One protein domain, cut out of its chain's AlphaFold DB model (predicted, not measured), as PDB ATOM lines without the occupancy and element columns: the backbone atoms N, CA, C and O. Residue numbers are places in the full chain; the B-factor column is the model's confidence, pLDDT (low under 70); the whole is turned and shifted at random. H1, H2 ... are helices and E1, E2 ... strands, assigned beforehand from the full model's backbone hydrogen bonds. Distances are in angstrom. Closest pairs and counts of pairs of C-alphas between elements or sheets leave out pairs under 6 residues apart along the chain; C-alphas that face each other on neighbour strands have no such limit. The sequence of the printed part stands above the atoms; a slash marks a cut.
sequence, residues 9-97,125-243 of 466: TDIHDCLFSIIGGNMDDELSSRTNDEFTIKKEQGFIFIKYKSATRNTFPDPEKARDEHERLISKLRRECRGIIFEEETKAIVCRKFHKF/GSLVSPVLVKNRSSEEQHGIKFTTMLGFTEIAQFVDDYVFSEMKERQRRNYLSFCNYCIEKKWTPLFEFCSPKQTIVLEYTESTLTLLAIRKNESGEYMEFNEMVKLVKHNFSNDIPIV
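This is residues 9 to 97 and 125 to 243 of the 466 residues of the protein "RNA_lig_T4_1 domain-containing protein" of Naegleria fowleri (UniProt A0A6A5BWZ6). The model has two lobes: the larger is a strongly twisted sheet, E6 E5 E7 E8, with H3, H4 and H5 over one face, and the smaller is a sheet, E1 E2 E3 E4, with H1 and H2 at its side away from the larger lobe. The sheets are only partly face to face, meeting where the edge strand E4 comes to E5 and E7; residues 20 to 26, after H1, stick out from the smaller lobe. The printed part has 208 residues, with five named helices and eight named strands in the order H1 E1 E2 H2 E3 E4 E5 E6 H3 H4 E7 E8 H5, a mixed class. Both sheets are antiparallel throughout. The whole is compact, with a radius of gyration of the C-alphas of 17.9 A and spans of 53 by 39 by 35 A.

In the sheet ordered E6 E5 E7 E8, E6 is residues 144 to 148, E5 is 126 to 132 and 19.5 A long, E7 is 187 to 194 and 22.5 A long, and E8 is 208 to 216 and 23.8 A long. C-alpha 208 is at (-25.137, -4.875, 47.010). H3 is residues 154 to 166, 16.4 A long, H4 is 169 to 184, 22.3 A long, and H5 is 225 to 235, 15.4 A long, ending with C-alpha 235 at (-26.172, 1.633, 27.840). In the other sheet, E1 is residues 35 to 40, 16.1 A long, E2 is 43 to 48, 16.2 A long, E3 is 80 to 83 and E4 is 89 to 91. H1 is residues 9 to 16, from C-alpha 9 at (7.409, -7.818, 32.867), and H2 is 65 to 76, 16.8 A long.

E7 and E8 form a hairpin, with N 190 and O 213 2.8 A apart, within hydrogen-bond range. E5 and E7 have N 128 and O 191 at 2.8 A, and the hairpin E5 and E6 has N 131 and O 145 at 2.8 A. The pairing is staggered: E5 pairs with E7 over residues 126 to 128 and with E6 over 128 to 132. H3, H4 and H5 on one face make two layers, a sheet with helices over it. H3 runs across the strands at a height over the sheet of 7.0 A; its closest C-alphas to E6 are those of Ala 156 and Thr 147, 5.2 A. H4 runs slantwise to the strands at 9.3 A and is over E5, at 53 degrees on the local plane. H5 is on this sheet, with the C-alphas of Met 228 and Ile 214 of E8 7.0 A apart. E6, H3 H4 and E7 form a split strand-helix-strand unit, two strands running the same way with E5 between them, and its crossover is left-handed. The two sheets form a sandwich, two sheets face to face, their best planes 28 degrees apart; the closest C-alphas of E4 and E7 are those of Cys 91 and Thr 188, 5.4 A. In the smaller sheet the hairpin E1 and E2 has N 38 and O 45 at 3.0 A, E2 and E3 have N 44 and O 82 at 2.8 A, and the hairpin E3 and E4 has N 81 and O 91 at 2.9 A. H1 and H2 only graze this sheet. They touch, about perpendicular at 81 degrees, with H2's residues 70 to 74 alone; the closest C-alphas are those of Cys 14 and Ile 70, 5.8 A. Every O i to N i+4 pair is within hydrogen-bond range in H2, H3, H4 and H5; in H1, 3 of 4 are.

The C-alphas farthest apart are those of Arg 63 and Glu 169, 54.3 A. Residues 98 to 124 are not printed, and C-alphas 97 and 125 are 16.7 A apart across the cut. The links H1 to E1, E2 to H2, E5 to E6 and E7 to E8 are long. The mean pLDDT of the printed part is 86.4; residues 15 to 33, 49 to 50, 53 and 135 to 142 are under 70.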
ATOM      1  N   THR A   9       5.987  -8.204  32.876       89.69
ATOM      2  CA  THR A   9       7.409  -7.818  32.867       89.69
ATOM      3  C   THR A   9       7.627  -6.353  33.247       89.69
ATOM      4  O   THR A   9       8.572  -6.062  33.971       89.69
ATOM      5  N   ASP A  10       6.703  -5.454  32.880       88.38
ATOM      6  CA  ASP A  10       6.788  -4.023  33.215       88.38
ATOM      7  C   ASP A  10       6.816  -3.773  34.737       88.38
ATOM      8  O   ASP A  10       7.334  -2.757  35.199       88.38
ATOM      9  N   ILE A  11       6.246  -4.692  35.529       86.75
ATOM     10  CA  ILE A  11       6.235  -4.623  36.998       86.75
ATOM     11  C   ILE A  11       7.263  -5.561  37.612       86.75
ATOM     12  O   ILE A  11       7.906  -5.190  38.595       86.75
ATOM     13  N   HIS A  12       7.393  -6.772  37.067       82.50
ATOM     14  CA  HIS A  12       8.291  -7.798  37.580       82.50
ATOM     15  C   HIS A  12       9.698  -7.234  37.761       82.50
ATOM     16  O   HIS A  12      10.228  -7.238  38.871       82.50
ATOM     17  N   ASP A  13      10.252  -6.628  36.718       71.50
ATOM     18  CA  ASP A  13      11.620  -6.133  36.772       71.50
ATOM     19  C   ASP A  13      11.753  -5.060  37.862       71.50
ATOM     20  O   ASP A  13      12.694  -5.090  38.647       71.50
ATOM     21  N   CYS A  14      10.746  -4.209  38.065       70.06
ATOM     22  CA  CYS A  14      10.751  -3.217  39.144       70.06
ATOM     23  C   CYS A  14      10.667  -3.815  40.560       70.06
ATOM     24  O   CYS A  14      11.199  -3.227  41.503       70.06
ATOM     25  N   LEU A  15       9.997  -4.956  40.739       69.69
ATOM     26  CA  LEU A  15       9.911  -5.638  42.037       69.69
ATOM     27  C   LEU A  15      11.153  -6.490  42.340       69.69
ATOM     28  O   LEU A  15      11.469  -6.679  43.518       69.69
ATOM     29  N   PHE A  16      11.859  -6.963  41.307       65.31
ATOM     30  CA  PHE A  16      12.949  -7.940  41.425       65.31
ATOM     31  C   PHE A  16      14.342  -7.436  41.001       65.31
ATOM     32  O   PHE A  16      15.312  -8.168  41.187       65.31
ATOM     33  N   SER A  17      14.496  -6.181  40.555       49.41
ATOM     34  CA  SER A  17      15.789  -5.561  40.159       49.41
ATOM     35  C   SER A  17      16.848  -5.418  41.277       49.41
ATOM     36  O   SER A  17      17.780  -4.628  41.150       49.41
ATOM     37  N   ILE A  18      16.756  -6.164  42.382       43.16
ATOM     38  CA  ILE A  18      17.799  -6.231  43.425       43.16
ATOM     39  C   ILE A  18      18.388  -7.647  43.578       43.16
ATOM     40  O   ILE A  18      19.361  -7.825  44.308       43.16
ATOM     41  N   ILE A  19      17.909  -8.660  42.850       36.94
ATOM     42  CA  ILE A  19      18.501 -10.005  42.920       36.94
ATOM     43  C   ILE A  19      18.782 -10.493  41.501       36.94
ATOM     44  O   ILE A  19      17.865 -10.750  40.733       36.94
ATOM     45  N   GLY A  20      20.066 -10.598  41.148       32.28
ATOM     46  CA  GLY A  20      20.521 -11.169  39.880       32.28
ATOM     47  C   GLY A  20      20.252 -12.673  39.802       32.28
ATOM     48  O   GLY A  20      21.171 -13.465  39.992       32.28
ATOM     49  N   GLY A  21      19.001 -13.058  39.546       33.28
ATOM     50  CA  GLY A  21      18.563 -14.442  39.362       33.28
ATOM     51  C   GLY A  21      17.656 -14.587  38.139       33.28
ATOM     52  O   GLY A  21      16.799 -13.742  37.898       33.28
ATOM     53  N   ASN A  22      17.894 -15.644  37.358       33.56
ATOM     54  CA  ASN A  22      17.213 -15.969  36.101       33.56
ATOM     55  C   ASN A  22      15.692 -16.180  36.256       33.56
ATOM     56  O   ASN A  22      15.208 -16.558  37.318       33.56
ATOM     57  N   MET A  23      14.966 -15.978  35.148       40.94
ATOM     58  CA  MET A  23      13.498 -15.982  35.019       40.94
ATOM     59  C   MET A  23      12.772 -17.323  35.282       40.94
ATOM     60  O   MET A  23      11.546 -17.344  35.188       40.94
ATOM     61  N   ASP A  24      13.464 -18.412  35.636       38.44
ATOM     62  CA  ASP A  24      12.920 -19.767  35.427       38.44
ATOM     63  C   ASP A  24      12.584 -20.598  36.681       38.44
ATOM     64  O   ASP A  24      12.067 -21.701  36.529       38.44
ATOM     65  N   ASP A  25      12.764 -20.104  37.913       36.81
ATOM     66  CA  ASP A  25      12.453 -20.927  39.098       36.81
ATOM     67  C   ASP A  25      11.003 -20.774  39.609       36.81
ATOM     68  O   ASP A  25      10.607 -19.824  40.296       36.81
ATOM     69  N   GLU A  26      10.206 -21.786  39.261       42.62
ATOM     70  CA  GLU A  26       8.896 -22.140  39.805       42.62
ATOM     71  C   GLU A  26       8.968 -22.560  41.284       42.62
ATOM     72  O   GLU A  26       9.295 -23.696  41.595       42.62
ATOM     73  N   LEU A  27       8.608 -21.654  42.198       35.69
ATOM     74  CA  LEU A  27       7.831 -21.882  43.436       35.69
ATOM     75  C   LEU A  27       7.945 -20.605  44.272       35.69
ATOM     76  O   LEU A  27       9.007 -20.329  44.820       35.69
ATOM     77  N   SER A  28       6.869 -19.814  44.386       38.78
ATOM     78  CA  SER A  28       6.795 -18.656  45.299       38.78
ATOM     79  C   SER A  28       8.110 -17.858  45.407       38.78
ATOM     80  O   SER A  28       8.738 -17.851  46.469       38.78
ATOM     81  N   SER A  29       8.580 -17.230  44.324       38.41
ATOM     82  CA  SER A  29       9.760 -16.369  44.419       38.41
ATOM     83  C   SER A  29       9.426 -15.206  45.361       38.41
ATOM     84  O   SER A  29       8.629 -14.316  45.057       38.41
ATOM     85  N   ARG A  30       9.953 -15.281  46.589       41.94
ATOM     86  CA  ARG A  30       9.733 -14.279  47.633       41.94
ATOM     87  C   ARG A  30      10.420 -12.993  47.168       41.94
ATOM     88  O   ARG A  30      11.646 -12.913  47.166       41.94
ATOM     89  N   THR A  31       9.639 -12.000  46.737       44.38
ATOM     90  CA  THR A  31      10.123 -10.615  46.631       44.38
ATOM     91  C   THR A  31      10.605 -10.153  48.006       44.38
ATOM     92  O   THR A  31      10.257 -10.772  49.011       44.38
ATOM     93  N   ASN A  32      11.318  -9.019  48.072       50.66
ATOM     94  CA  ASN A  32      11.387  -8.204  49.296       50.66
ATOM     95  C   ASN A  32      10.040  -8.305  50.041       50.66
ATOM     96  O   ASN A  32       9.028  -7.999  49.409       50.66
ATOM     97  N   ASP A  33      10.055  -8.797  51.290       57.44
ATOM     98  CA  ASP A  33       8.985  -9.442  52.099       57.44
ATOM     99  C   ASP A  33       7.533  -8.867  52.050       57.44
ATOM    100  O   ASP A  33       6.633  -9.409  52.686       57.44
ATOM    101  N   GLU A  34       7.265  -7.777  51.330       74.62
ATOM    102  CA  GLU A  34       6.028  -6.989  51.348       74.62
ATOM    103  C   GLU A  34       5.026  -7.341  50.232       74.62
ATOM    104  O   GLU A  34       3.816  -7.302  50.462       74.62
ATOM    105  N   PHE A  35       5.495  -7.676  49.023       84.88
ATOM    106  CA  PHE A  35       4.621  -8.082  47.915       84.88
ATOM    107  C   PHE A  35       4.583  -9.605  47.770       84.88
ATOM    108  O   PHE A  35       5.455 -10.337  48.224       84.88
ATOM    109  N   THR A  36       3.521 -10.120  47.169       83.75
ATOM    110  CA  THR A  36       3.331 -11.546  46.930       83.75
ATOM    111  C   THR A  36       2.791 -11.743  45.533       83.75
ATOM    112  O   THR A  36       1.835 -11.079  45.121       83.75
ATOM    113  N   ILE A  37       3.395 -12.698  44.831       88.69
ATOM    114  CA  ILE A  37       2.964 -13.129  43.511       88.69
ATOM    115  C   ILE A  37       2.288 -14.480  43.661       88.69
ATOM    116  O   ILE A  37       2.894 -15.439  44.135       88.69
ATOM    117  N   LYS A  38       1.012 -14.545  43.287       88.62
ATOM    118  CA  LYS A  38       0.231 -15.785  43.291       88.62
ATOM    119  C   LYS A  38      -0.167 -16.101  41.858       88.62
ATOM    120  O   LYS A  38      -0.743 -15.243  41.197       88.62
ATOM    121  N   LYS A  39       0.119 -17.316  41.396       92.38
ATOM    122  CA  LYS A  39      -0.437 -17.844  40.148       92.38
ATOM    123  C   LYS A  39      -1.624 -18.736  40.485       92.38
ATOM    124  O   LYS A  39      -1.512 -19.579  41.372       92.38
ATOM    125  N   GLU A  40      -2.766 -18.509  39.855       91.06
ATOM    126  CA  GLU A  40      -3.996 -19.251  40.137       91.06
ATOM    127  C   GLU A  40      -4.970 -19.133  38.963       91.06
ATOM    128  O   GLU A  40      -5.214 -18.035  38.469       91.06
ATOM    129  N   GLN A  41      -5.538 -20.266  38.531       89.81
ATOM    130  CA  GLN A  41      -6.548 -20.345  37.463       89.81
ATOM    131  C   GLN A  41      -6.153 -19.624  36.154       89.81
ATOM    132  O   GLN A  41      -7.000 -19.025  35.494       89.81
ATOM    133  N   GLY A  42      -4.873 -19.678  35.763       92.25
ATOM    134  CA  GLY A  42      -4.380 -19.027  34.543       92.25
ATOM    135  C   GLY A  42      -4.144 -17.520  34.683       92.25
ATOM    136  O   GLY A  42      -4.046 -16.814  33.678       92.25
ATOM    137  N   PHE A  43      -4.056 -17.006  35.913       96.00
ATOM    138  CA  PHE A  43      -3.756 -15.605  36.197       96.00
ATOM    139  C   PHE A  43      -2.568 -15.452  37.139       96.00
ATOM    140  O   PHE A  43      -2.328 -16.284  38.010       96.00
ATOM    141  N   ILE A  44      -1.871 -14.324  37.008       95.44
ATOM    142  CA  ILE A  44      -0.811 -13.869  37.904       95.44
ATOM    143  C   ILE A  44      -1.337 -12.666  38.686       95.44
ATOM    144  O   ILE A  44      -1.627 -11.614  38.115       95.44
ATOM    145  N   PHE A  45      -1.423 -12.810  40.002       94.31
ATOM    146  CA  PHE A  45      -1.839 -11.771  40.935       94.31
ATOM    147  C   PHE A  45      -0.618 -11.165  41.613       94.31
ATOM    148  O   PHE A  45       0.161 -11.899  42.222       94.31
ATOM    149  N   ILE A  46      -0.498  -9.838  41.583       93.19
ATOM    150  CA  ILE A  46       0.469  -9.109  42.413       93.19
ATOM    151  C   ILE A  46      -0.295  -8.356  43.501       93.19
ATOM    152  O   ILE A  46      -1.119  -7.475  43.225       93.19
ATOM    153  N   LYS A  47      -0.022  -8.722  44.750       87.25
ATOM    154  CA  LYS A  47      -0.727  -8.235  45.941       87.25
ATOM    155  C   LYS A  47       0.239  -7.989  47.093       87.25
ATOM    156  O   LYS A  47       1.402  -8.361  47.021       87.25
ATOM    157  N   TYR A  48      -0.263  -7.393  48.164       85.69
ATOM    158  CA  TYR A  48       0.410  -7.295  49.456       85.69
ATOM    159  C   TYR A  48      -0.631  -7.548  50.548       85.69
ATOM    160  O   TYR A  48      -1.823  -7.312  50.328       85.69
ATOM    161  N   LYS A  49      -0.201  -8.035  51.710       69.94
ATOM    162  CA  LYS A  49      -1.096  -8.274  52.855       69.94
ATOM    163  C   LYS A  49      -0.819  -7.303  54.003       69.94
ATOM    164  O   LYS A  49      -1.755  -6.725  54.540       69.94
ATOM    165  N   SER A  50       0.452  -7.009  54.272       67.25
ATOM    166  CA  SER A  50       0.869  -5.911  55.152       67.25
ATOM    167  C   SER A  50       1.744  -4.924  54.382       67.25
ATOM    168  O   SER A  50       2.400  -5.298  53.410       67.25
ATOM    169  N   ALA A  51       1.706  -3.654  54.774       72.38
ATOM    170  CA  ALA A  51       2.535  -2.614  54.185       72.38
ATOM    171  C   ALA A  51       3.205  -1.818  55.297       72.38
ATOM    172  O   ALA A  51       2.560  -1.398  56.252       72.38
ATOM    173  N   THR A  52       4.497  -1.588  55.148       70.00
ATOM    174  CA  THR A  52       5.255  -0.638  55.951       70.00
ATOM    175  C   THR A  52       5.176   0.753  55.321       70.00
ATOM    176  O   THR A  52       4.723   0.938  54.179       70.00
ATOM    177  N   ARG A  53       5.692   1.766  56.022       69.50
ATOM    178  CA  ARG A  53       5.865   3.102  55.436       69.50
ATOM    179  C   ARG A  53       6.658   3.083  54.122       69.50
ATOM    180  O   ARG A  53       6.332   3.841  53.207       69.50
ATOM    181  N   ASN A  54       7.636   2.185  54.001       77.00
ATOM    182  CA  ASN A  54       8.516   2.084  52.837       77.00
ATOM    183  C   ASN A  54       7.922   1.252  51.695       77.00
ATOM    184  O   ASN A  54       8.457   1.276  50.588       77.00
ATOM    185  N   THR A  55       6.799   0.560  51.915       83.00
ATOM    186  CA  THR A  55       6.184  -0.260  50.865       83.00
ATOM    187  C   THR A  55       5.766   0.580  49.663       83.00
ATOM    188  O   THR A  55       5.946   0.170  48.517       83.00
ATOM    189  N   PHE A  56       5.273   1.790  49.914       89.62
ATOM    190  CA  PHE A  56       4.799   2.712  48.888       89.62
ATOM    191  C   PHE A  56       5.499   4.062  49.053       89.62
ATOM    192  O   PHE A  56       4.913   4.966  49.650       89.62
ATOM    193  N   PRO A  57       6.747   4.207  48.586       89.44
ATOM    194  CA  PRO A  57       7.470   5.468  48.702       89.44
ATOM    195  C   PRO A  57       6.751   6.602  47.957       89.44
ATOM    196  O   PRO A  57       5.917   6.370  47.072       89.44
ATOM    197  N   ASP A  58       7.052   7.837  48.350       91.62
ATOM    198  CA  ASP A  58       6.566   9.045  47.687       91.62
ATOM    199  C   ASP A  58       7.332   9.267  46.369       91.62
ATOM    200  O   ASP A  58       8.535   9.539  46.416       91.62
ATOM    201  N   PRO A  59       6.675   9.170  45.194       92.06
ATOM    202  CA  PRO A  59       7.331   9.382  43.909       92.06
ATOM    203  C   PRO A  59       7.956  10.773  43.760       92.06
ATOM    204  O   PRO A  59       8.915  10.914  43.007       92.06
ATOM    205  N   GLU A  60       7.448  11.789  44.462       91.81
ATOM    206  CA  GLU A  60       7.971  13.161  44.373       91.81
ATOM    207  C   GLU A  60       9.287  13.346  45.148       91.81
ATOM    208  O   GLU A  60       9.979  14.346  44.969       91.81
ATOM    209  N   LYS A  61       9.671  12.368  45.979       91.62
ATOM    210  CA  LYS A  61      10.951  12.340  46.708       91.62
ATOM    211  C   LYS A  61      12.011  11.447  46.063       91.62
ATOM    212  O   LYS A  61      13.087  11.276  46.636       91.62
ATOM    213  N   ALA A  62      11.711  10.848  44.914       91.38
ATOM    214  CA  ALA A  62      12.650   9.998  44.197       91.38
ATOM    215  C   ALA A  62      13.892  10.783  43.740       91.38
ATOM    216  O   ALA A  62      13.790  11.950  43.355       91.38
ATOM    217  N   ARG A  63      15.065  10.139  43.754       93.12
ATOM    218  CA  ARG A  63      16.338  10.765  43.347       93.12
ATOM    219  C   ARG A  63      16.449  10.930  41.835       93.12
ATOM    220  O   ARG A  63      17.117  11.848  41.370       93.12
ATOM    221  N   ASP A  64      15.806  10.043  41.084       92.44
ATOM    222  CA  ASP A  64      15.803  10.025  39.625       92.44
ATOM    223  C   ASP A  64      14.473   9.490  39.059       92.44
ATOM    224  O   ASP A  64      13.566   9.075  39.789       92.44
ATOM    225  N   GLU A  65      14.337   9.524  37.729       92.00
ATOM    226  CA  GLU A  65      13.128   9.070  37.030       92.00
ATOM    227  C   GLU A  65      12.829   7.588  37.256       92.00
ATOM    228  O   GLU A  65      11.667   7.184  37.325       92.00
ATOM    229  N   HIS A  66      13.875   6.773  37.358       89.81
ATOM    230  CA  HIS A  66      13.750   5.332  37.485       89.81
ATOM    231  C   HIS A  66      13.196   4.966  38.867       89.81
ATOM    232  O   HIS A  66      12.211   4.234  38.970       89.81
ATOM    233  N   GLU A  67      13.729   5.564  39.933       89.81
ATOM    234  CA  GLU A  67      13.191   5.436  41.289       89.81
ATOM    235  C   GLU A  67      11.758   5.984  41.386       89.81
ATOM    236  O   GLU A  67      10.896   5.394  42.052       89.81
ATOM    237  N   ARG A  68      11.456   7.072  40.668       92.94
ATOM    238  CA  ARG A  68      10.100   7.628  40.593       92.94
ATOM    239  C   ARG A  68       9.125   6.663  39.928       92.94
ATOM    240  O   ARG A  68       8.001   6.495  40.411       92.94
ATOM    241  N   LEU A  69       9.535   6.031  38.831       91.81
ATOM    242  CA  LEU A  69       8.748   5.026  38.126       91.81
ATOM    243  C   LEU A  69       8.502   3.803  39.014       91.81
ATOM    244  O   LEU A  69       7.349   3.401  39.162       91.81
ATOM    245  N   ILE A  70       9.537   3.281  39.679       90.19
ATOM    246  CA  ILE A  70       9.410   2.176  40.643       90.19
ATOM    247  C   ILE A  70       8.410   2.539  41.745       90.19
ATOM    248  O   ILE A  70       7.508   1.758  42.046       90.19
ATOM    249  N   SER A  71       8.510   3.743  42.312       91.12
ATOM    250  CA  SER A  71       7.594   4.221  43.355       91.12
ATOM    251  C   SER A  71       6.138   4.243  42.878       91.12
ATOM    252  O   SER A  71       5.233   3.818  43.601       91.12
ATOM    253  N   LYS A  72       5.902   4.680  41.634       93.94
ATOM    254  CA  LYS A  72       4.574   4.663  41.003       93.94
ATOM    255  C   LYS A  72       4.078   3.239  40.745       93.94
ATOM    256  O   LYS A  72       2.933   2.946  41.071       93.94
ATOM    257  N   LEU A  73       4.922   2.355  40.212       93.81
ATOM    258  CA  LEU A  73       4.572   0.958  39.928       93.81
ATOM    259  C   LEU A  73       4.262   0.175  41.205       93.81
ATOM    260  O   LEU A  73       3.280  -0.557  41.243       93.81
ATOM    261  N   ARG A  74       5.005   0.401  42.294       92.38
ATOM    262  CA  ARG A  74       4.705  -0.208  43.599       92.38
ATOM    263  C   ARG A  74       3.293   0.136  44.067       92.38
ATOM    264  O   ARG A  74       2.595  -0.745  44.551       92.38
ATOM    265  N   ARG A  75       2.817   1.372  43.863       94.06
ATOM    266  CA  ARG A  75       1.422   1.750  44.181       94.06
ATOM    267  C   ARG A  75       0.391   1.001  43.329       94.06
ATOM    268  O   ARG A  75      -0.748   0.872  43.765       94.06
ATOM    269  N   GLU A  76       0.756   0.496  42.155       95.69
ATOM    270  CA  GLU A  76      -0.117  -0.317  41.296       95.69
ATOM    271  C   GLU A  76      -0.203  -1.784  41.745       95.69
ATOM    272  O   GLU A  76      -1.162  -2.471  41.397       95.69
ATOM    273  N   CYS A  77       0.733  -2.258  42.576       93.44
ATOM    274  CA  CYS A  77       0.790  -3.625  43.110       93.44
ATOM    275  C   CYS A  77      -0.253  -3.896  44.216       93.44
ATOM    276  O   CYS A  77       0.040  -4.510  45.241       93.44
ATOM    277  N   ARG A  78      -1.489  -3.430  44.017       93.69
ATOM    278  CA  ARG A  78      -2.637  -3.579  44.923       93.69
ATOM    279  C   ARG A  78      -3.720  -4.443  44.268       93.69
ATOM    280  O   ARG A  78      -4.839  -3.991  44.021       93.69
ATOM    281  N   GLY A  79      -3.378  -5.694  43.968       94.06
ATOM    282  CA  GLY A  79      -4.296  -6.657  43.351       94.06
ATOM    283  C   GLY A  79      -4.453  -6.478  41.841       94.06
ATOM    284  O   GLY A  79      -5.541  -6.714  41.309       94.06
ATOM    285  N   ILE A  80      -3.385  -6.024  41.179       96.94
ATOM    286  CA  ILE A  80      -3.248  -6.030  39.719       96.94
ATOM    287  C   ILE A  80      -3.103  -7.473  39.222       96.94
ATOM    288  O   ILE A  80      -2.483  -8.307  39.889       96.94
ATOM    289  N   ILE A  81      -3.714  -7.768  38.075       97.81
ATOM    290  CA  ILE A  81      -3.844  -9.123  37.538       97.81
ATOM    291  C   ILE A  81      -3.383  -9.151  36.087       97.81
ATOM    292  O   ILE A  81      -3.817  -8.338  35.260       97.81
ATOM    293  N   PHE A  82      -2.562 -10.147  35.783       97.69
ATOM    294  CA  PHE A  82      -2.121 -10.484  34.440       97.69
ATOM    295  C   PHE A  82      -2.645 -11.860  34.054       97.69
ATOM    296  O   PHE A  82      -2.797 -12.732  34.907       97.69
ATOM    297  N   GLU A  83      -2.914 -12.061  32.776       96.19
ATOM    298  CA  GLU A  83      -3.169 -13.394  32.246       96.19
ATOM    299  C   GLU A  83      -1.841 -14.156  32.138       96.19
ATOM    300  O   GLU A  83      -0.806 -13.582  31.796       96.19
ATOM    301  N   GLU A  84      -1.836 -15.425  32.530       94.06
ATOM    302  CA  GLU A  84      -0.599 -16.165  32.765       94.06
ATOM    303  C   GLU A  84       0.158 -16.519  31.483       94.06
ATOM    304  O   GLU A  84       1.387 -16.482  31.492       94.06
ATOM    305  N   GLU A  85      -0.531 -16.833  30.391       92.75
ATOM    306  CA  GLU A  85       0.081 -17.260  29.129       92.75
ATOM    307  C   GLU A  85       0.678 -16.067  28.365       92.75
ATOM    308  O   GLU A  85       1.864 -16.026  28.046       92.75
ATOM    309  N   THR A  86      -0.142 -15.049  28.134       95.06
ATOM    310  CA  THR A  86       0.173 -13.835  27.369       95.06
ATOM    311  C   THR A  86       0.922 -12.791  28.186       95.06
ATOM    312  O   THR A  86       1.457 -11.837  27.619       95.06
ATOM    313  N   LYS A  87       0.913 -12.919  29.520       96.31
ATOM    314  CA  LYS A  87       1.412 -11.916  30.473       96.31
ATOM    315  C   LYS A  87       0.706 -10.563  30.376       96.31
ATOM    316  O   LYS A  87       1.166  -9.613  31.005       96.31
ATOM    317  N   ALA A  88      -0.381 -10.449  29.612       96.75
ATOM    318  CA  ALA A  88      -1.082  -9.193  29.388       96.75
ATOM    319  C   ALA A  88      -1.871  -8.770  30.629       96.75
ATOM    320  O   ALA A  88      -2.442  -9.603  31.336       96.75
ATOM    321  N   ILE A  89      -1.938  -7.465  30.887       97.94
ATOM    322  CA  ILE A  89      -2.762  -6.938  31.972       97.94
ATOM    323  C   ILE A  89      -4.257  -7.132  31.679       97.94
ATOM    324  O   ILE A  89      -4.787  -6.655  30.673       97.94
ATOM    325  N   VAL A  90      -4.966  -7.792  32.594       97.62
ATOM    326  CA  VAL A  90      -6.407  -8.068  32.450       97.62
ATOM    327  C   VAL A  90      -7.260  -7.337  33.472       97.62
ATOM    328  O   VAL A  90      -8.411  -7.022  33.182       97.62
ATOM    329  N   CYS A  91      -6.698  -6.999  34.632       98.12
ATOM    330  CA  CYS A  91      -7.402  -6.227  35.646       98.12
ATOM    331  C   CYS A  91      -6.438  -5.312  36.405       98.12
ATOM    332  O   CYS A  91      -5.427  -5.755  36.953       98.12
ATOM    333  N   ARG A  92      -6.762  -4.018  36.446       98.00
ATOM    334  CA  ARG A  92      -6.001  -2.970  37.129       98.00
ATOM    335  C   ARG A  92      -6.885  -2.295  38.170       98.00
ATOM    336  O   ARG A  92      -7.631  -1.364  37.865       98.00
ATOM    337  N   LYS A  93      -6.789  -2.777  39.413       98.00
ATOM    338  CA  LYS A  93      -7.530  -2.240  40.567       98.00
ATOM    339  C   LYS A  93      -7.075  -0.832  40.947       98.00
ATOM    340  O   LYS A  93      -6.209  -0.270  40.287       98.00
ATOM    341  N   PHE A  94      -7.666  -0.215  41.974       98.19
ATOM    342  CA  PHE A  94      -7.179   1.080  42.459       98.19
ATOM    343  C   PHE A  94      -5.694   1.014  42.830       98.19
ATOM    344  O   PHE A  94      -5.283   0.103  43.549       98.19
ATOM    345  N   HIS A  95      -4.923   2.015  42.396       97.06
ATOM    346  CA  HIS A  95      -3.597   2.251  42.953       97.06
ATOM    347  C   HIS A  95      -3.708   2.506  44.466       97.06
ATOM    348  O   HIS A  95      -4.764   2.906  44.963       97.06
ATOM    349  N   LYS A  96      -2.639   2.268  45.228       95.25
ATOM    350  CA  LYS A  96      -2.617   2.590  46.656       95.25
ATOM    351  C   LYS A  96      -2.763   4.098  46.847       95.25
ATOM    352  O   LYS A  96      -1.921   4.869  46.394       95.25
ATOM    353  N   PHE A  97      -3.790   4.470  47.599       95.88
ATOM    354  CA  PHE A  97      -3.993   5.802  48.154       95.88
ATOM    355  C   PHE A  97      -4.112   5.729  49.683       95.88
ATOM    356  O   PHE A  97      -4.235   4.640  50.263       95.88
ATOM    357  N   GLY A 125     -17.015  -2.380  52.589       94.12
ATOM    358  CA  GLY A 125     -17.227  -3.683  51.975       94.12
ATOM    359  C   GLY A 125     -15.935  -4.298  51.459       94.12
ATOM    360  O   GLY A 125     -14.867  -4.190  52.062       94.12
ATOM    361  N   SER A 126     -16.038  -5.016  50.345       95.44
ATOM    362  CA  SER A 126     -14.885  -5.591  49.663       95.44
ATOM    363  C   SER A 126     -14.786  -5.143  48.217       95.44
ATOM    364  O   SER A 126     -15.668  -5.417  47.402       95.44
ATOM    365  N   LEU A 127     -13.651  -4.532  47.880       97.94
ATOM    366  CA  LEU A 127     -13.292  -4.205  46.505       97.94
ATOM    367  C   LEU A 127     -13.165  -5.475  45.658       97.94
ATOM    368  O   LEU A 127     -12.272  -6.303  45.888       97.94
ATOM    369  N   VAL A 128     -13.982  -5.562  44.611       98.38
ATOM    370  CA  VAL A 128     -13.980  -6.655  43.638       98.38
ATOM    371  C   VAL A 128     -13.946  -6.157  42.195       98.38
ATOM    372  O   VAL A 128     -14.316  -5.024  41.873       98.38
ATOM    373  N   SER A 129     -13.450  -7.001  41.295       98.50
ATOM    374  CA  SER A 129     -13.420  -6.723  39.856       98.50
ATOM    375  C   SER A 129     -13.570  -8.008  39.048       98.50
ATOM    376  O   SER A 129     -12.998  -9.025  39.454       98.50
ATOM    377  N   PRO A 130     -14.295  -7.971  37.919       97.50
ATOM    378  CA  PRO A 130     -14.482  -9.132  37.067       97.50
ATOM    379  C   PRO A 130     -13.213  -9.452  36.268       97.50
ATOM    380  O   PRO A 130     -12.466  -8.555  35.870       97.50
ATOM    381  N   VAL A 131     -13.008 -10.735  35.997       96.62
ATOM    382  CA  VAL A 131     -12.041 -11.273  35.035       96.62
ATOM    383  C   VAL A 131     -12.726 -12.335  34.175       96.62
ATOM    384  O   VAL A 131     -13.712 -12.937  34.597       96.62
ATOM    385  N   LEU A 132     -12.207 -12.560  32.967       93.88
ATOM    386  CA  LEU A 132     -12.718 -13.578  32.049       93.88
ATOM    387  C   LEU A 132     -11.875 -14.853  32.151       93.88
ATOM    388  O   LEU A 132     -10.713 -14.853  31.748       93.88
ATOM    389  N   VAL A 133     -12.459 -15.936  32.658       89.56
ATOM    390  CA  VAL A 133     -11.790 -17.230  32.849       89.56
ATOM    391  C   VAL A 133     -11.954 -18.103  31.599       89.56
ATOM    392  O   VAL A 133     -13.052 -18.243  31.059       89.56
ATOM    393  N   LYS A 134     -10.851 -18.693  31.114       75.06
ATOM    394  CA  LYS A 134     -10.822 -19.504  29.877       75.06
ATOM    395  C   LYS A 134     -11.445 -20.903  30.048       75.06
ATOM    396  O   LYS A 134     -12.081 -21.396  29.118       75.06
ATOM    397  N   ASN A 135     -11.273 -21.542  31.210       61.53
ATOM    398  CA  ASN A 135     -11.739 -22.911  31.457       61.53
ATOM    399  C   ASN A 135     -13.189 -22.932  31.941       61.53
ATOM    400  O   ASN A 135     -13.480 -22.629  33.093       61.53
ATOM    401  N   ARG A 136     -14.083 -23.304  31.024       58.88
ATOM    402  CA  ARG A 136     -15.524 -23.436  31.248       58.88
ATOM    403  C   ARG A 136     -15.825 -24.806  31.851       58.88
ATOM    404  O   ARG A 136     -15.499 -25.819  31.235       58.88
ATOM    405  N   SER A 137     -16.519 -24.861  32.983       54.22
ATOM    406  CA  SER A 137     -17.463 -25.960  33.204       54.22
ATOM    407  C   SER A 137     -18.722 -25.668  32.375       54.22
ATOM    408  O   SER A 137     -19.041 -24.512  32.096       54.22
ATOM    409  N   SER A 138     -19.443 -26.700  31.933       48.91
ATOM    410  CA  SER A 138     -20.644 -26.563  31.085       48.91
ATOM    411  C   SER A 138     -21.789 -25.754  31.721       48.91
ATOM    412  O   SER A 138     -22.748 -25.415  31.033       48.91
ATOM    413  N   GLU A 139     -21.685 -25.428  33.011       50.22
ATOM    414  CA  GLU A 139     -22.680 -24.694  33.799       50.22
ATOM    415  C   GLU A 139     -22.386 -23.178  33.881       50.22
ATOM    416  O   GLU A 139     -23.299 -22.376  34.080       50.22
ATOM    417  N   GLU A 140     -21.145 -22.740  33.630       53.59
ATOM    418  CA  GLU A 140     -20.731 -21.330  33.697       53.59
ATOM    419  C   GLU A 140     -20.892 -20.633  32.330       53.59
ATOM    420  O   GLU A 140     -19.928 -20.356  31.615       53.59
ATOM    421  N   GLN A 141     -22.134 -20.328  31.936       53.72
ATOM    422  CA  GLN A 141     -22.466 -19.796  30.596       53.72
ATOM    423  C   GLN A 141     -21.783 -18.462  30.207       53.72
ATOM    424  O   GLN A 141     -21.787 -18.112  29.029       53.72
ATOM    425  N   HIS A 142     -21.198 -17.716  31.153       66.06
ATOM    426  CA  HIS A 142     -20.727 -16.341  30.919       66.06
ATOM    427  C   HIS A 142     -19.209 -16.140  31.072       66.06
ATOM    428  O   HIS A 142     -18.706 -15.108  30.640       66.06
ATOM    429  N   GLY A 143     -18.470 -17.089  31.667       84.38
ATOM    430  CA  GLY A 143     -17.008 -17.021  31.851       84.38
ATOM    431  C   GLY A 143     -16.480 -15.897  32.762       84.38
ATOM    432  O   GLY A 143     -15.273 -15.808  32.977       84.38
ATOM    433  N   ILE A 144     -17.351 -15.033  33.291       92.75
ATOM    434  CA  ILE A 144     -16.981 -13.954  34.212       92.75
ATOM    435  C   ILE A 144     -16.902 -14.508  35.633       92.75
ATOM    436  O   ILE A 144     -17.880 -15.078  36.110       92.75
ATOM    437  N   LYS A 145     -15.781 -14.257  36.314       94.62
ATOM    438  CA  LYS A 145     -15.643 -14.429  37.766       94.62
ATOM    439  C   LYS A 145     -15.153 -13.151  38.413       94.62
ATOM    440  O   LYS A 145     -14.404 -12.389  37.795       94.62
ATOM    441  N   PHE A 146     -15.545 -12.909  39.655       96.69
ATOM    442  CA  PHE A 146     -15.045 -11.772  40.417       96.69
ATOM    443  C   PHE A 146     -13.757 -12.124  41.170       96.69
ATOM    444  O   PHE A 146     -13.464 -13.274  41.481       96.69
ATOM    445  N   THR A 147     -12.935 -11.111  41.439       97.62
ATOM    446  CA  THR A 147     -11.703 -11.243  42.228       97.62
ATOM    447  C   THR A 147     -11.612 -10.114  43.236       97.62
ATOM    448  O   THR A 147     -11.863  -8.955  42.892       97.62
ATOM    449  N   THR A 148     -11.179 -10.415  44.458       96.25
ATOM    450  CA  THR A 148     -10.796  -9.380  45.426       96.25
ATOM    451  C   THR A 148      -9.381  -8.879  45.141       96.25
ATOM    452  O   THR A 148      -8.702  -9.327  44.212       96.25
ATOM    453  N   MET A 149      -8.882  -7.950  45.956       93.38
ATOM    454  CA  MET A 149      -7.468  -7.556  45.937       93.38
ATOM    455  C   MET A 149      -6.513  -8.757  46.099       93.38
ATOM    456  O   MET A 149      -5.429  -8.750  45.522       93.38
ATOM    457  N   LEU A 150      -6.936  -9.810  46.810       90.31
ATOM    458  CA  LEU A 150      -6.114 -10.990  47.093       90.31
ATOM    459  C   LEU A 150      -6.278 -12.139  46.077       90.31
ATOM    460  O   LEU A 150      -5.546 -13.129  46.183       90.31
ATOM    461  N   GLY A 151      -7.179 -12.003  45.101       93.56
ATOM    462  CA  GLY A 151      -7.454 -12.994  44.055       93.56
ATOM    463  C   GLY A 151      -8.815 -13.674  44.213       93.56
ATOM    464  O   GLY A 151      -9.789 -13.012  44.583       93.56
ATOM    465  N   PHE A 152      -8.887 -14.975  43.920       94.12
ATOM    466  CA  PHE A 152     -10.094 -15.794  44.096       94.12
ATOM    467  C   PHE A 152     -10.247 -16.203  45.568       94.12
ATOM    468  O   PHE A 152      -9.805 -17.265  45.996       94.12
ATOM    469  N   THR A 153     -10.796 -15.300  46.375       92.62
ATOM    470  CA  THR A 153     -11.053 -15.519  47.807       92.62
ATOM    471  C   THR A 153     -12.482 -15.993  48.056       92.62
ATOM    472  O   THR A 153     -13.335 -15.842  47.191       92.62
ATOM    473  N   GLU A 154     -12.791 -16.444  49.272       92.31
ATOM    474  CA  GLU A 154     -14.168 -16.766  49.692       92.31
ATOM    475  C   GLU A 154     -15.147 -15.606  49.434       92.31
ATOM    476  O   GLU A 154     -16.214 -15.795  48.867       92.31
ATOM    477  N   ILE A 155     -14.721 -14.372  49.710       92.56
ATOM    478  CA  ILE A 155     -15.490 -13.164  49.381       92.56
ATOM    479  C   ILE A 155     -15.790 -13.072  47.879       92.56
ATOM    480  O   ILE A 155     -16.881 -12.675  47.493       92.56
ATOM    481  N   ALA A 156     -14.830 -13.429  47.020       94.56
ATOM    482  CA  ALA A 156     -15.039 -13.393  45.577       94.56
ATOM    483  C   ALA A 156     -16.091 -14.430  45.157       94.56
ATOM    484  O   ALA A 156     -16.959 -14.107  44.352       94.56
ATOM    485  N   GLN A 157     -16.071 -15.610  45.785       93.62
ATOM    486  CA  GLN A 157     -17.107 -16.626  45.610       93.62
ATOM    487  C   GLN A 157     -18.480 -16.121  46.074       93.62
ATOM    488  O   GLN A 157     -19.456 -16.305  45.359       93.62
ATOM    489  N   PHE A 158     -18.571 -15.407  47.202       94.00
ATOM    490  CA  PHE A 158     -19.838 -14.800  47.634       94.00
ATOM    491  C   PHE A 158     -20.380 -13.771  46.638       94.00
ATOM    492  O   PHE A 158     -21.595 -13.665  46.475       94.00
ATOM    493  N   VAL A 159     -19.503 -13.024  45.958       96.12
ATOM    494  CA  VAL A 159     -19.929 -12.121  44.879       96.12
ATOM    495  C   VAL A 159     -20.444 -12.905  43.680       96.12
ATOM    496  O   VAL A 159     -21.492 -12.545  43.146       96.12
ATOM    497  N   ASP A 160     -19.746 -13.965  43.272       94.81
ATOM    498  CA  ASP A 160     -20.208 -14.842  42.195       94.81
ATOM    499  C   ASP A 160     -21.590 -15.430  42.548       94.81
ATOM    500  O   ASP A 160     -22.538 -15.276  41.777       94.81
ATOM    501  N   ASP A 161     -21.762 -15.990  43.747       94.06
ATOM    502  CA  ASP A 161     -23.035 -16.548  44.215       94.06
ATOM    503  C   ASP A 161     -24.149 -15.491  44.235       94.06
ATOM    504  O   ASP A 161     -25.258 -15.741  43.757       94.06
ATOM    505  N   TYR A 162     -23.856 -14.282  44.721       95.25
ATOM    506  CA  TYR A 162     -24.804 -13.171  44.699       95.25
ATOM    507  C   TYR A 162     -25.221 -12.815  43.264       95.25
ATOM    508  O   TYR A 162     -26.413 -12.718  42.970       95.25
ATOM    509  N   VAL A 163     -24.267 -12.658  42.343       94.88
ATOM    510  CA  VAL A 163     -24.541 -12.270  40.951       94.88
ATOM    511  C   VAL A 163     -25.284 -13.368  40.192       94.88
ATOM    512  O   VAL A 163     -26.214 -13.066  39.443       94.88
ATOM    513  N   PHE A 164     -24.892 -14.631  40.350       92.12
ATOM    514  CA  PHE A 164     -25.433 -15.732  39.554       92.12
ATOM    515  C   PHE A 164     -26.699 -16.348  40.151       92.12
ATOM    516  O   PHE A 164     -27.569 -16.752  39.370       92.12
ATOM    517  N   SER A 165     -26.845 -16.356  41.478       91.12
ATOM    518  CA  SER A 165     -27.924 -17.071  42.174       91.12
ATOM    519  C   SER A 165     -28.940 -16.156  42.863       91.12
ATOM    520  O   SER A 165     -30.119 -16.505  42.907       91.12
ATOM    521  N   GLU A 166     -28.532 -14.997  43.389       93.38
ATOM    522  CA  GLU A 166     -29.425 -14.113  44.166       93.38
ATOM    523  C   GLU A 166     -29.967 -12.928  43.337       93.38
ATOM    524  O   GLU A 166     -31.110 -12.495  43.511       93.38
ATOM    525  N   MET A 167     -29.166 -12.396  42.412       94.12
ATOM    526  CA  MET A 167     -29.502 -11.207  41.629       94.12
ATOM    527  C   MET A 167     -30.628 -11.484  40.620       94.12
ATOM    528  O   MET A 167     -30.626 -12.477  39.889       94.12
ATOM    529  N   LYS A 168     -31.591 -10.557  40.520       93.75
ATOM    530  CA  LYS A 168     -32.724 -10.676  39.585       93.75
ATOM    531  C   LYS A 168     -32.227 -10.790  38.146       93.75
ATOM    532  O   LYS A 168     -31.337 -10.056  37.731       93.75
ATOM    533  N   GLU A 169     -32.875 -11.623  37.337       91.88
ATOM    534  CA  GLU A 169     -32.373 -11.990  36.008       91.88
ATOM    535  C   GLU A 169     -32.092 -10.803  35.072       91.88
ATOM    536  O   GLU A 169     -31.073 -10.781  34.382       91.88
ATOM    537  N   ARG A 170     -32.963  -9.786  35.057       91.62
ATOM    538  CA  ARG A 170     -32.726  -8.552  34.289       91.62
ATOM    539  C   ARG A 170     -31.461  -7.830  34.764       91.62
ATOM    540  O   ARG A 170     -30.626  -7.467  33.940       91.62
ATOM    541  N   GLN A 171     -31.331  -7.650  36.075       92.38
ATOM    542  CA  GLN A 171     -30.192  -6.978  36.690       92.38
ATOM    543  C   GLN A 171     -28.896  -7.753  36.423       92.38
ATOM    544  O   GLN A 171     -27.928  -7.164  35.951       92.38
ATOM    545  N   ARG A 172     -28.914  -9.081  36.601       93.56
ATOM    546  CA  ARG A 172     -27.798  -9.984  36.289       93.56
ATOM    547  C   ARG A 172     -27.342  -9.852  34.836       93.56
ATOM    548  O   ARG A 172     -26.154  -9.674  34.588       93.56
ATOM    549  N   ARG A 173     -28.268  -9.881  33.868       92.31
ATOM    550  CA  ARG A 173     -27.932  -9.709  32.439       92.31
ATOM    551  C   ARG A 173     -27.254  -8.367  32.164       92.31
ATOM    552  O   ARG A 173     -26.255  -8.334  31.450       92.31
ATOM    553  N   ASN A 174     -27.758  -7.284  32.753       92.69
ATOM    554  CA  ASN A 174     -27.177  -5.950  32.591       92.69
ATOM    555  C   ASN A 174     -25.783  -5.852  33.227       92.69
ATOM    556  O   ASN A 174     -24.867  -5.318  32.603       92.69
ATOM    557  N   TYR A 175     -25.596  -6.445  34.407       93.50
ATOM    558  CA  TYR A 175     -24.299  -6.546  35.074       93.50
ATOM    559  C   TYR A 175     -23.261  -7.292  34.235       93.50
ATOM    560  O   TYR A 175     -22.183  -6.765  33.969       93.50
ATOM    561  N   LEU A 176     -23.591  -8.501  33.778       94.44
ATOM    562  CA  LEU A 176     -22.670  -9.328  32.998       94.44
ATOM    563  C   LEU A 176     -22.364  -8.694  31.634       94.44
ATOM    564  O   LEU A 176     -21.216  -8.716  31.195       94.44
ATOM    565  N   SER A 177     -23.352  -8.061  30.994       94.62
ATOM    566  CA  SER A 177     -23.145  -7.306  29.752       94.62
ATOM    567  C   SER A 177     -22.203  -6.114  29.952       94.62
ATOM    568  O   SER A 177     -21.289  -5.920  29.152       94.62
ATOM    569  N   PHE A 178     -22.363  -5.360  31.044       96.94
ATOM    570  CA  PHE A 178     -21.467  -4.256  31.390       96.94
ATOM    571  C   PHE A 178     -20.037  -4.728  31.686       96.94
ATOM    572  O   PHE A 178     -19.075  -4.129  31.198       96.94
ATOM    573  N   CYS A 179     -19.886  -5.816  32.447       96.69
ATOM    574  CA  CYS A 179     -18.583  -6.409  32.738       96.69
ATOM    575  C   CYS A 179     -17.881  -6.875  31.452       96.69
ATOM    576  O   CYS A 179     -16.726  -6.508  31.236       96.69
ATOM    577  N   ASN A 180     -18.583  -7.598  30.571       95.81
ATOM    578  CA  ASN A 180     -18.047  -8.017  29.271       95.81
ATOM    579  C   ASN A 180     -17.637  -6.822  28.409       95.81
ATOM    580  O   ASN A 180     -16.514  -6.789  27.912       95.81
ATOM    581  N   TYR A 181     -18.491  -5.800  28.310       96.62
ATOM    582  CA  TYR A 181     -18.171  -4.576  27.579       96.62
ATOM    583  C   TYR A 181     -16.878  -3.921  28.089       96.62
ATOM    584  O   TYR A 181     -16.027  -3.520  27.294       96.62
ATOM    585  N   CYS A 182     -16.694  -3.826  29.409       98.19
ATOM    586  CA  CYS A 182     -15.465  -3.269  29.972       98.19
ATOM    587  C   CYS A 182     -14.243  -4.139  29.648       98.19
ATOM    588  O   CYS A 182     -13.226  -3.603  29.205       98.19
ATOM    589  N   ILE A 183     -14.346  -5.461  29.806       97.06
ATOM    590  CA  ILE A 183     -13.254  -6.407  29.523       97.06
ATOM    591  C   ILE A 183     -12.828  -6.327  28.050       97.06
ATOM    592  O   ILE A 183     -11.638  -6.190  27.768       97.06
ATOM    593  N   GLU A 184     -13.777  -6.312  27.110       96.25
ATOM    594  CA  GLU A 184     -13.513  -6.168  25.668       96.25
ATOM    595  C   GLU A 184     -12.807  -4.847  25.330       96.25
ATOM    596  O   GLU A 184     -11.957  -4.787  24.439       96.25
ATOM    597  N   LYS A 185     -13.112  -3.776  26.072       98.00
ATOM    598  CA  LYS A 185     -12.438  -2.475  25.950       98.00
ATOM    599  C   LYS A 185     -11.090  -2.405  26.675       98.00
ATOM    600  O   LYS A 185     -10.449  -1.352  26.633       98.00
ATOM    601  N   LYS A 186     -10.639  -3.494  27.312       98.12
ATOM    602  CA  LYS A 186      -9.468  -3.539  28.207       98.12
ATOM    603  C   LYS A 186      -9.582  -2.535  29.360       98.12
ATOM    604  O   LYS A 186      -8.626  -1.825  29.697       98.12
ATOM    605  N   TRP A 187     -10.776  -2.437  29.932       98.56
ATOM    606  CA  TRP A 187     -11.085  -1.625  31.101       98.56
ATOM    607  C   TRP A 187     -11.471  -2.520  32.277       98.56
ATOM    608  O   TRP A 187     -12.141  -3.537  32.123       98.56
ATOM    609  N   THR A 188     -11.095  -2.095  33.474       98.75
ATOM    610  CA  THR A 188     -11.449  -2.729  34.738       98.75
ATOM    611  C   THR A 188     -12.562  -1.929  35.409       98.75
ATOM    612  O   THR A 188     -12.300  -0.808  35.859       98.75
ATOM    613  N   PRO A 189     -13.791  -2.459  35.508       98.62
ATOM    614  CA  PRO A 189     -14.793  -1.903  36.400       98.62
ATOM    615  C   PRO A 189     -14.485  -2.337  37.841       98.62
ATOM    616  O   PRO A 189     -14.159  -3.493  38.116       98.62
ATOM    617  N   LEU A 190     -14.550  -1.377  38.755       98.75
ATOM    618  CA  LEU A 190     -14.200  -1.523  40.164       98.75
ATOM    619  C   LEU A 190     -15.474  -1.407  40.981       98.75
ATOM    620  O   LEU A 190     -16.108  -0.352  40.951       98.75
ATOM    621  N   PHE A 191     -15.828  -2.460  41.705       98.69
ATOM    622  CA  PHE A 191     -17.028  -2.495  42.528       98.69
ATOM    623  C   PHE A 191     -16.674  -2.667  43.997       98.69
ATOM    624  O   PHE A 191     -15.695  -3.337  44.309       98.69
ATOM    625  N   GLU A 192     -17.505  -2.132  44.882       98.44
ATOM    626  CA  GLU A 192     -17.542  -2.585  46.269       98.44
ATOM    627  C   GLU A 192     -18.705  -3.560  46.437       98.44
ATOM    628  O   GLU A 192     -19.826  -3.270  46.000       98.44
ATOM    629  N   PHE A 193     -18.435  -4.701  47.062       97.69
ATOM    630  CA  PHE A 193     -19.452  -5.630  47.527       97.69
ATOM    631  C   PHE A 193     -19.708  -5.424  49.018       97.69
ATOM    632  O   PHE A 193     -18.790  -5.556  49.826       97.69
ATOM    633  N   CYS A 194     -20.952  -5.128  49.375       95.12
ATOM    634  CA  CYS A 194     -21.406  -4.991  50.756       95.12
ATOM    635  C   CYS A 194     -22.483  -6.040  51.013       95.12
ATOM    636  O   CYS A 194     -23.362  -6.208  50.171       95.12
ATOM    637  N   SER A 195     -22.430  -6.756  52.136       92.56
ATOM    638  CA  SER A 195     -23.380  -7.835  52.423       92.56
ATOM    639  C   SER A 195     -23.601  -8.026  53.926       92.56
ATOM    640  O   SER A 195     -22.633  -7.946  54.683       92.56
ATOM    641  N   PRO A 196     -24.824  -8.390  54.367       88.31
ATOM    642  CA  PRO A 196     -25.074  -8.812  55.747       88.31
ATOM    643  C   PRO A 196     -24.180  -9.985  56.179       88.31
ATOM    644  O   PRO A 196     -23.816 -10.093  57.347       88.31
ATOM    645  N   LYS A 197     -23.801 -10.857  55.230       83.81
ATOM    646  CA  LYS A 197     -22.936 -12.028  55.467       83.81
ATOM    647  C   LYS A 197     -21.485 -11.640  55.779       83.81
ATOM    648  O   LYS A 197     -20.729 -12.467  56.275       83.81
ATOM    649  N   GLN A 198     -21.097 -10.400  55.482       76.50
ATOM    650  CA  GLN A 198     -19.740  -9.899  55.643       76.50
ATOM    651  C   GLN A 198     -19.771  -8.458  56.164       76.50
ATOM    652  O   GLN A 198     -19.466  -7.500  55.455       76.50
ATOM    653  N   THR A 199     -20.160  -8.323  57.428       77.31
ATOM    654  CA  THR A 199     -20.138  -7.038  58.130       77.31
ATOM    655  C   THR A 199     -18.718  -6.745  58.607       77.31
ATOM    656  O   THR A 199     -18.119  -7.574  59.293       77.31
ATOM    657  N   ILE A 200     -18.185  -5.577  58.243       79.75
ATOM    658  CA  ILE A 200     -16.907  -5.078  58.770       79.75
ATOM    659  C   ILE A 200     -17.206  -4.208  59.999       79.75
ATOM    660  O   ILE A 200     -16.929  -4.620  61.123       79.75
ATOM    661  N   VAL A 201     -17.847  -3.053  59.802       82.31
ATOM    662  CA  VAL A 201     -18.391  -2.200  60.874       82.31
ATOM    663  C   VAL A 201     -19.838  -1.807  60.588       82.31
ATOM    664  O   VAL A 201     -20.664  -1.810  61.499       82.31
ATOM    665  N   LEU A 202     -20.151  -1.442  59.342       85.25
ATOM    666  CA  LEU A 202     -21.503  -1.076  58.931       85.25
ATOM    667  C   LEU A 202     -22.353  -2.320  58.685       85.25
ATOM    668  O   LEU A 202     -21.996  -3.184  57.886       85.25
ATOM    669  N   GLU A 203     -23.516  -2.369  59.327       86.25
ATOM    670  CA  GLU A 203     -24.518  -3.399  59.071       86.25
ATOM    671  C   GLU A 203     -25.276  -3.085  57.775       86.25
ATOM    672  O   GLU A 203     -25.920  -2.042  57.644       86.25
ATOM    673  N   TYR A 204     -25.228  -4.015  56.823       89.38
ATOM    674  CA  TYR A 204     -26.025  -3.956  55.601       89.38
ATOM    675  C   TYR A 204     -27.217  -4.896  55.725       89.38
ATOM    676  O   TYR A 204     -27.077  -6.027  56.182       89.38
ATOM    677  N   THR A 205     -28.392  -4.446  55.285       92.00
ATOM    678  CA  THR A 205     -29.618  -5.262  55.290       92.00
ATOM    679  C   THR A 205     -29.741  -6.156  54.062       92.00
ATOM    680  O   THR A 205     -30.457  -7.151  54.092       92.00
ATOM    681  N   GLU A 206     -29.047  -5.809  52.979       92.56
ATOM    682  CA  GLU A 206     -29.050  -6.550  51.721       92.56
ATOM    683  C   GLU A 206     -27.666  -6.540  51.071       92.56
ATOM    684  O   GLU A 206     -26.860  -5.633  51.293       92.56
ATOM    685  N   SER A 207     -27.390  -7.576  50.278       95.00
ATOM    686  CA  SER A 207     -26.178  -7.634  49.467       95.00
ATOM    687  C   SER A 207     -26.276  -6.625  48.325       95.00
ATOM    688  O   SER A 207     -27.271  -6.592  47.604       95.00
ATOM    689  N   THR A 208     -25.238  -5.818  48.125       95.50
ATOM    690  CA  THR A 208     -25.137  -4.875  47.010       95.50
ATOM    691  C   THR A 208     -23.769  -4.977  46.358       95.50
ATOM    692  O   THR A 208     -22.754  -5.199  47.015       95.50
ATOM    693  N   LEU A 209     -23.747  -4.794  45.042       97.25
ATOM    694  CA  LEU A 209     -22.534  -4.611  44.262       97.25
ATOM    695  C   LEU A 209     -22.647  -3.213  43.659       97.25
ATOM    696  O   LEU A 209     -23.638  -2.933  42.990       97.25
ATOM    697  N   THR A 210     -21.711  -2.317  43.958       97.94
ATOM    698  CA  THR A 210     -21.822  -0.898  43.579       97.94
ATOM    699  C   THR A 210     -20.578  -0.447  42.846       97.94
ATOM    700  O   THR A 210     -19.463  -0.617  43.336       97.94
ATOM    701  N   LEU A 211     -20.758   0.148  41.668       98.69
ATOM    702  CA  LEU A 211     -19.673   0.627  40.823       98.69
ATOM    703  C   LEU A 211     -19.017   1.871  41.433       98.69
ATOM    704  O   LEU A 211     -19.658   2.907  41.618       98.69
ATOM    705  N   LEU A 212     -17.714   1.780  41.681       98.69
ATOM    706  CA  LEU A 212     -16.885   2.854  42.223       98.69
ATOM    707  C   LEU A 212     -16.155   3.633  41.123       98.69
ATOM    708  O   LEU A 212     -16.020   4.858  41.182       98.69
ATOM    709  N   ALA A 213     -15.618   2.915  40.135       98.38
ATOM    710  CA  ALA A 213     -14.815   3.485  39.061       98.38
ATOM    711  C   ALA A 213     -14.676   2.519  37.876       98.38
ATOM    712  O   ALA A 213     -14.832   1.312  38.019       98.38
ATOM    713  N   ILE A 214     -14.288   3.052  36.717       98.62
ATOM    714  CA  ILE A 214     -13.773   2.276  35.584       98.62
ATOM    715  C   ILE A 214     -12.345   2.748  35.320       98.62
ATOM    716  O   ILE A 214     -12.095   3.956  35.264       98.62
ATOM    717  N   ARG A 215     -11.407   1.816  35.170       98.12
ATOM    718  CA  ARG A 215      -9.983   2.105  34.962       98.12
ATOM    719  C   ARG A 215      -9.485   1.466  33.672       98.12
ATOM    720  O   ARG A 215      -9.753   0.298  33.431       98.12
ATOM    721  N   LYS A 216      -8.752   2.201  32.839       98.38
ATOM    722  CA  LYS A 216      -8.101   1.632  31.649       98.38
ATOM    723  C   LYS A 216      -6.932   0.754  32.094       98.38
ATOM    724  O   LYS A 216      -6.106   1.217  32.883       98.38
ATOM    725  N   ASN A 217      -6.834  -0.475  31.589       98.31
ATOM    726  CA  ASN A 217      -5.805  -1.412  32.046       98.31
ATOM    727  C   ASN A 217      -4.400  -0.878  31.722       98.31
ATOM    728  O   ASN A 217      -3.592  -0.666  32.625       98.31
ATOM    729  N   GLU A 218      -4.139  -0.567  30.449       97.31
ATOM    730  CA  GLU A 218      -2.788  -0.204  30.009       97.31
ATOM    731  C   GLU A 218      -2.318   1.149  30.570       97.31
ATOM    732  O   GLU A 218      -1.267   1.223  31.207       97.31
ATOM    733  N   SER A 219      -3.100   2.222  30.407       97.62
ATOM    734  CA  SER A 219      -2.678   3.556  30.869       97.62
ATOM    735  C   SER A 219      -2.895   3.803  32.361       97.62
ATOM    736  O   SER A 219      -2.298   4.721  32.913       97.62
ATOM    737  N   GLY A 220      -3.764   3.037  33.031       97.38
ATOM    738  CA  GLY A 220      -4.101   3.253  34.442       97.38
ATOM    739  C   GLY A 220      -4.965   4.483  34.706       97.38
ATOM    740  O   GLY A 220      -5.286   4.759  35.862       97.38
ATOM    741  N   GLU A 221      -5.354   5.213  33.665       97.81
ATOM    742  CA  GLU A 221      -6.271   6.339  33.774       97.81
ATOM    743  C   GLU A 221      -7.652   5.865  34.205       97.81
ATOM    744  O   GLU A 221      -8.155   4.828  33.759       97.81
ATOM    745  N   TYR A 222      -8.297   6.669  35.036       98.00
ATOM    746  CA  TYR A 222      -9.685   6.448  35.375       98.00
ATOM    747  C   TYR A 222     -10.606   7.145  34.378       98.00
ATOM    748  O   TYR A 222     -10.332   8.264  33.945       98.00
ATOM    749  N   MET A 223     -11.735   6.514  34.069       97.44
ATOM    750  CA  MET A 223     -12.836   7.192  33.397       97.44
ATOM    751  C   MET A 223     -13.344   8.339  34.279       97.44
ATOM    752  O   MET A 223     -13.481   8.182  35.500       97.44
ATOM    753  N   GLU A 224     -13.607   9.489  33.655       95.81
ATOM    754  CA  GLU A 224     -14.228  10.631  34.325       95.81
ATOM    755  C   GLU A 224     -15.604  10.214  34.871       95.81
ATOM    756  O   GLU A 224     -16.309   9.404  34.270       95.81
ATOM    757  N   PHE A 225     -15.957  10.705  36.059       95.94
ATOM    758  CA  PHE A 225     -17.114  10.214  36.802       95.94
ATOM    759  C   PHE A 225     -18.442  10.436  36.064       95.94
ATOM    760  O   PHE A 225     -19.254   9.516  35.994       95.94
ATOM    761  N   ASN A 226     -18.664  11.614  35.474       95.19
ATOM    762  CA  ASN A 226     -19.887  11.884  34.717       95.19
ATOM    763  C   ASN A 226     -19.947  11.033  33.446       95.19
ATOM    764  O   ASN A 226     -21.024  10.551  33.101       95.19
ATOM    765  N   GLU A 227     -18.820  10.805  32.774       96.19
ATOM    766  CA  GLU A 227     -18.759   9.897  31.620       96.19
ATOM    767  C   GLU A 227     -19.060   8.445  32.014       96.19
ATOM    768  O   GLU A 227     -19.823   7.771  31.325       96.19
ATOM    769  N   MET A 228     -18.564   7.983  33.165       96.50
ATOM    770  CA  MET A 228     -18.918   6.676  33.727       96.50
ATOM    771  C   MET A 228     -20.418   6.581  34.031       96.50
ATOM    772  O   MET A 228     -21.064   5.601  33.660       96.50
ATOM    773  N   VAL A 229     -20.996   7.605  34.666       96.44
ATOM    774  CA  VAL A 229     -22.435   7.652  34.969       96.44
ATOM    775  C   VAL A 229     -23.267   7.635  33.686       96.44
ATOM    776  O   VAL A 229     -24.238   6.881  33.611       96.44
ATOM    777  N   LYS A 230     -22.895   8.423  32.670       96.31
ATOM    778  CA  LYS A 230     -23.566   8.428  31.359       96.31
ATOM    779  C   LYS A 230     -23.473   7.063  30.686       96.31
ATOM    780  O   LYS A 230     -24.492   6.562  30.224       96.31
ATOM    781  N   LEU A 231     -22.283   6.456  30.670       95.62
ATOM    782  CA  LEU A 231     -22.053   5.134  30.088       95.62
ATOM    783  C   LEU A 231     -22.995   4.094  30.703       95.62
ATOM    784  O   LEU A 231     -23.684   3.388  29.972       95.62
ATOM    785  N   VAL A 232     -23.057   4.028  32.034       95.19
ATOM    786  CA  VAL A 232     -23.914   3.068  32.743       95.19
ATOM    787  C   VAL A 232     -25.391   3.358  32.485       95.19
ATOM    788  O   VAL A 232     -26.114   2.481  32.016       95.19
ATOM    789  N   LYS A 233     -25.841   4.597  32.720       93.12
ATOM    790  CA  LYS A 233     -27.263   4.953  32.625       93.12
ATOM    791  C   LYS A 233     -27.827   4.808  31.213       93.12
ATOM    792  O   LYS A 233     -28.974   4.389  31.074       93.12
ATOM    793  N   HIS A 234     -27.055   5.153  30.182       91.75
ATOM    794  CA  HIS A 234     -27.526   5.094  28.796       91.75
ATOM    795  C   HIS A 234     -27.455   3.687  28.201       91.75
ATOM    796  O   HIS A 234     -28.352   3.319  27.446       91.75
ATOM    797  N   ASN A 235     -26.433   2.895  28.545       90.50
ATOM    798  CA  ASN A 235     -26.172   1.633  27.840       90.50
ATOM    799  C   ASN A 235     -26.550   0.387  28.650       90.50
ATOM    800  O   ASN A 235     -26.790  -0.661  28.059       90.50
ATOM    801  N   PHE A 236     -26.616   0.484  29.982       88.06
ATOM    802  CA  PHE A 236     -26.780  -0.674  30.875       88.06
ATOM    803  C   PHE A 236     -27.895  -0.496  31.914       88.06
ATOM    804  O   PHE A 236     -28.080  -1.356  32.773       88.06
ATOM    805  N   SER A 237     -28.695   0.571  31.781       79.38
ATOM    806  CA  SER A 237     -29.815   0.957  32.653       79.38
ATOM    807  C   SER A 237     -29.417   1.348  34.089       79.38
ATOM    808  O   SER A 237     -28.248   1.346  34.458       79.38
ATOM    809  N   ASN A 238     -30.407   1.699  34.921       80.94
ATOM    810  CA  ASN A 238     -30.207   2.029  36.341       80.94
ATOM    811  C   ASN A 238     -30.020   0.783  37.239       80.94
ATOM    812  O   ASN A 238     -30.060   0.902  38.459       80.94
ATOM    813  N   ASP A 239     -29.840  -0.401  36.647       87.31
ATOM    814  CA  ASP A 239     -29.730  -1.680  37.360       87.31
ATOM    815  C   ASP A 239     -28.344  -1.891  38.017       87.31
ATOM    816  O   ASP A 239     -28.179  -2.796  38.839       87.31
ATOM    817  N   ILE A 240     -27.360  -1.045  37.686       94.00
ATOM    818  CA  ILE A 240     -26.007  -1.034  38.262       94.00
ATOM    819  C   ILE A 240     -25.893   0.175  39.206       94.00
ATOM    820  O   ILE A 240     -25.753   1.304  38.721       94.00
ATOM    821  N   PRO A 241     -25.956  -0.018  40.540       95.44
ATOM    822  CA  PRO A 241     -25.705   1.051  41.496       95.44
ATOM    823  C   PRO A 241     -24.333   1.686  41.277       95.44
ATOM    824  O   PRO A 241     -23.346   1.000  41.013       95.44
ATOM    825  N   ILE A 242     -24.273   3.007  41.405       97.56
ATOM    826  CA  ILE A 242     -23.040   3.791  41.314       97.56
ATOM    827  C   ILE A 242     -22.818   4.454  42.665       97.56
ATOM    828  O   ILE A 242     -23.778   4.922  43.282       97.56
ATOM    829  N   VAL A 243     -21.559   4.512  43.101       97.94
ATOM    830  CA  VAL A 243     -21.164   5.166  44.351       97.94
ATOM    831  C   VAL A 243     -21.778   6.560  44.469       97.94
ATOM    832  O   VAL A 243     -21.791   7.352  43.519       97.94
TER     833      VAL A 243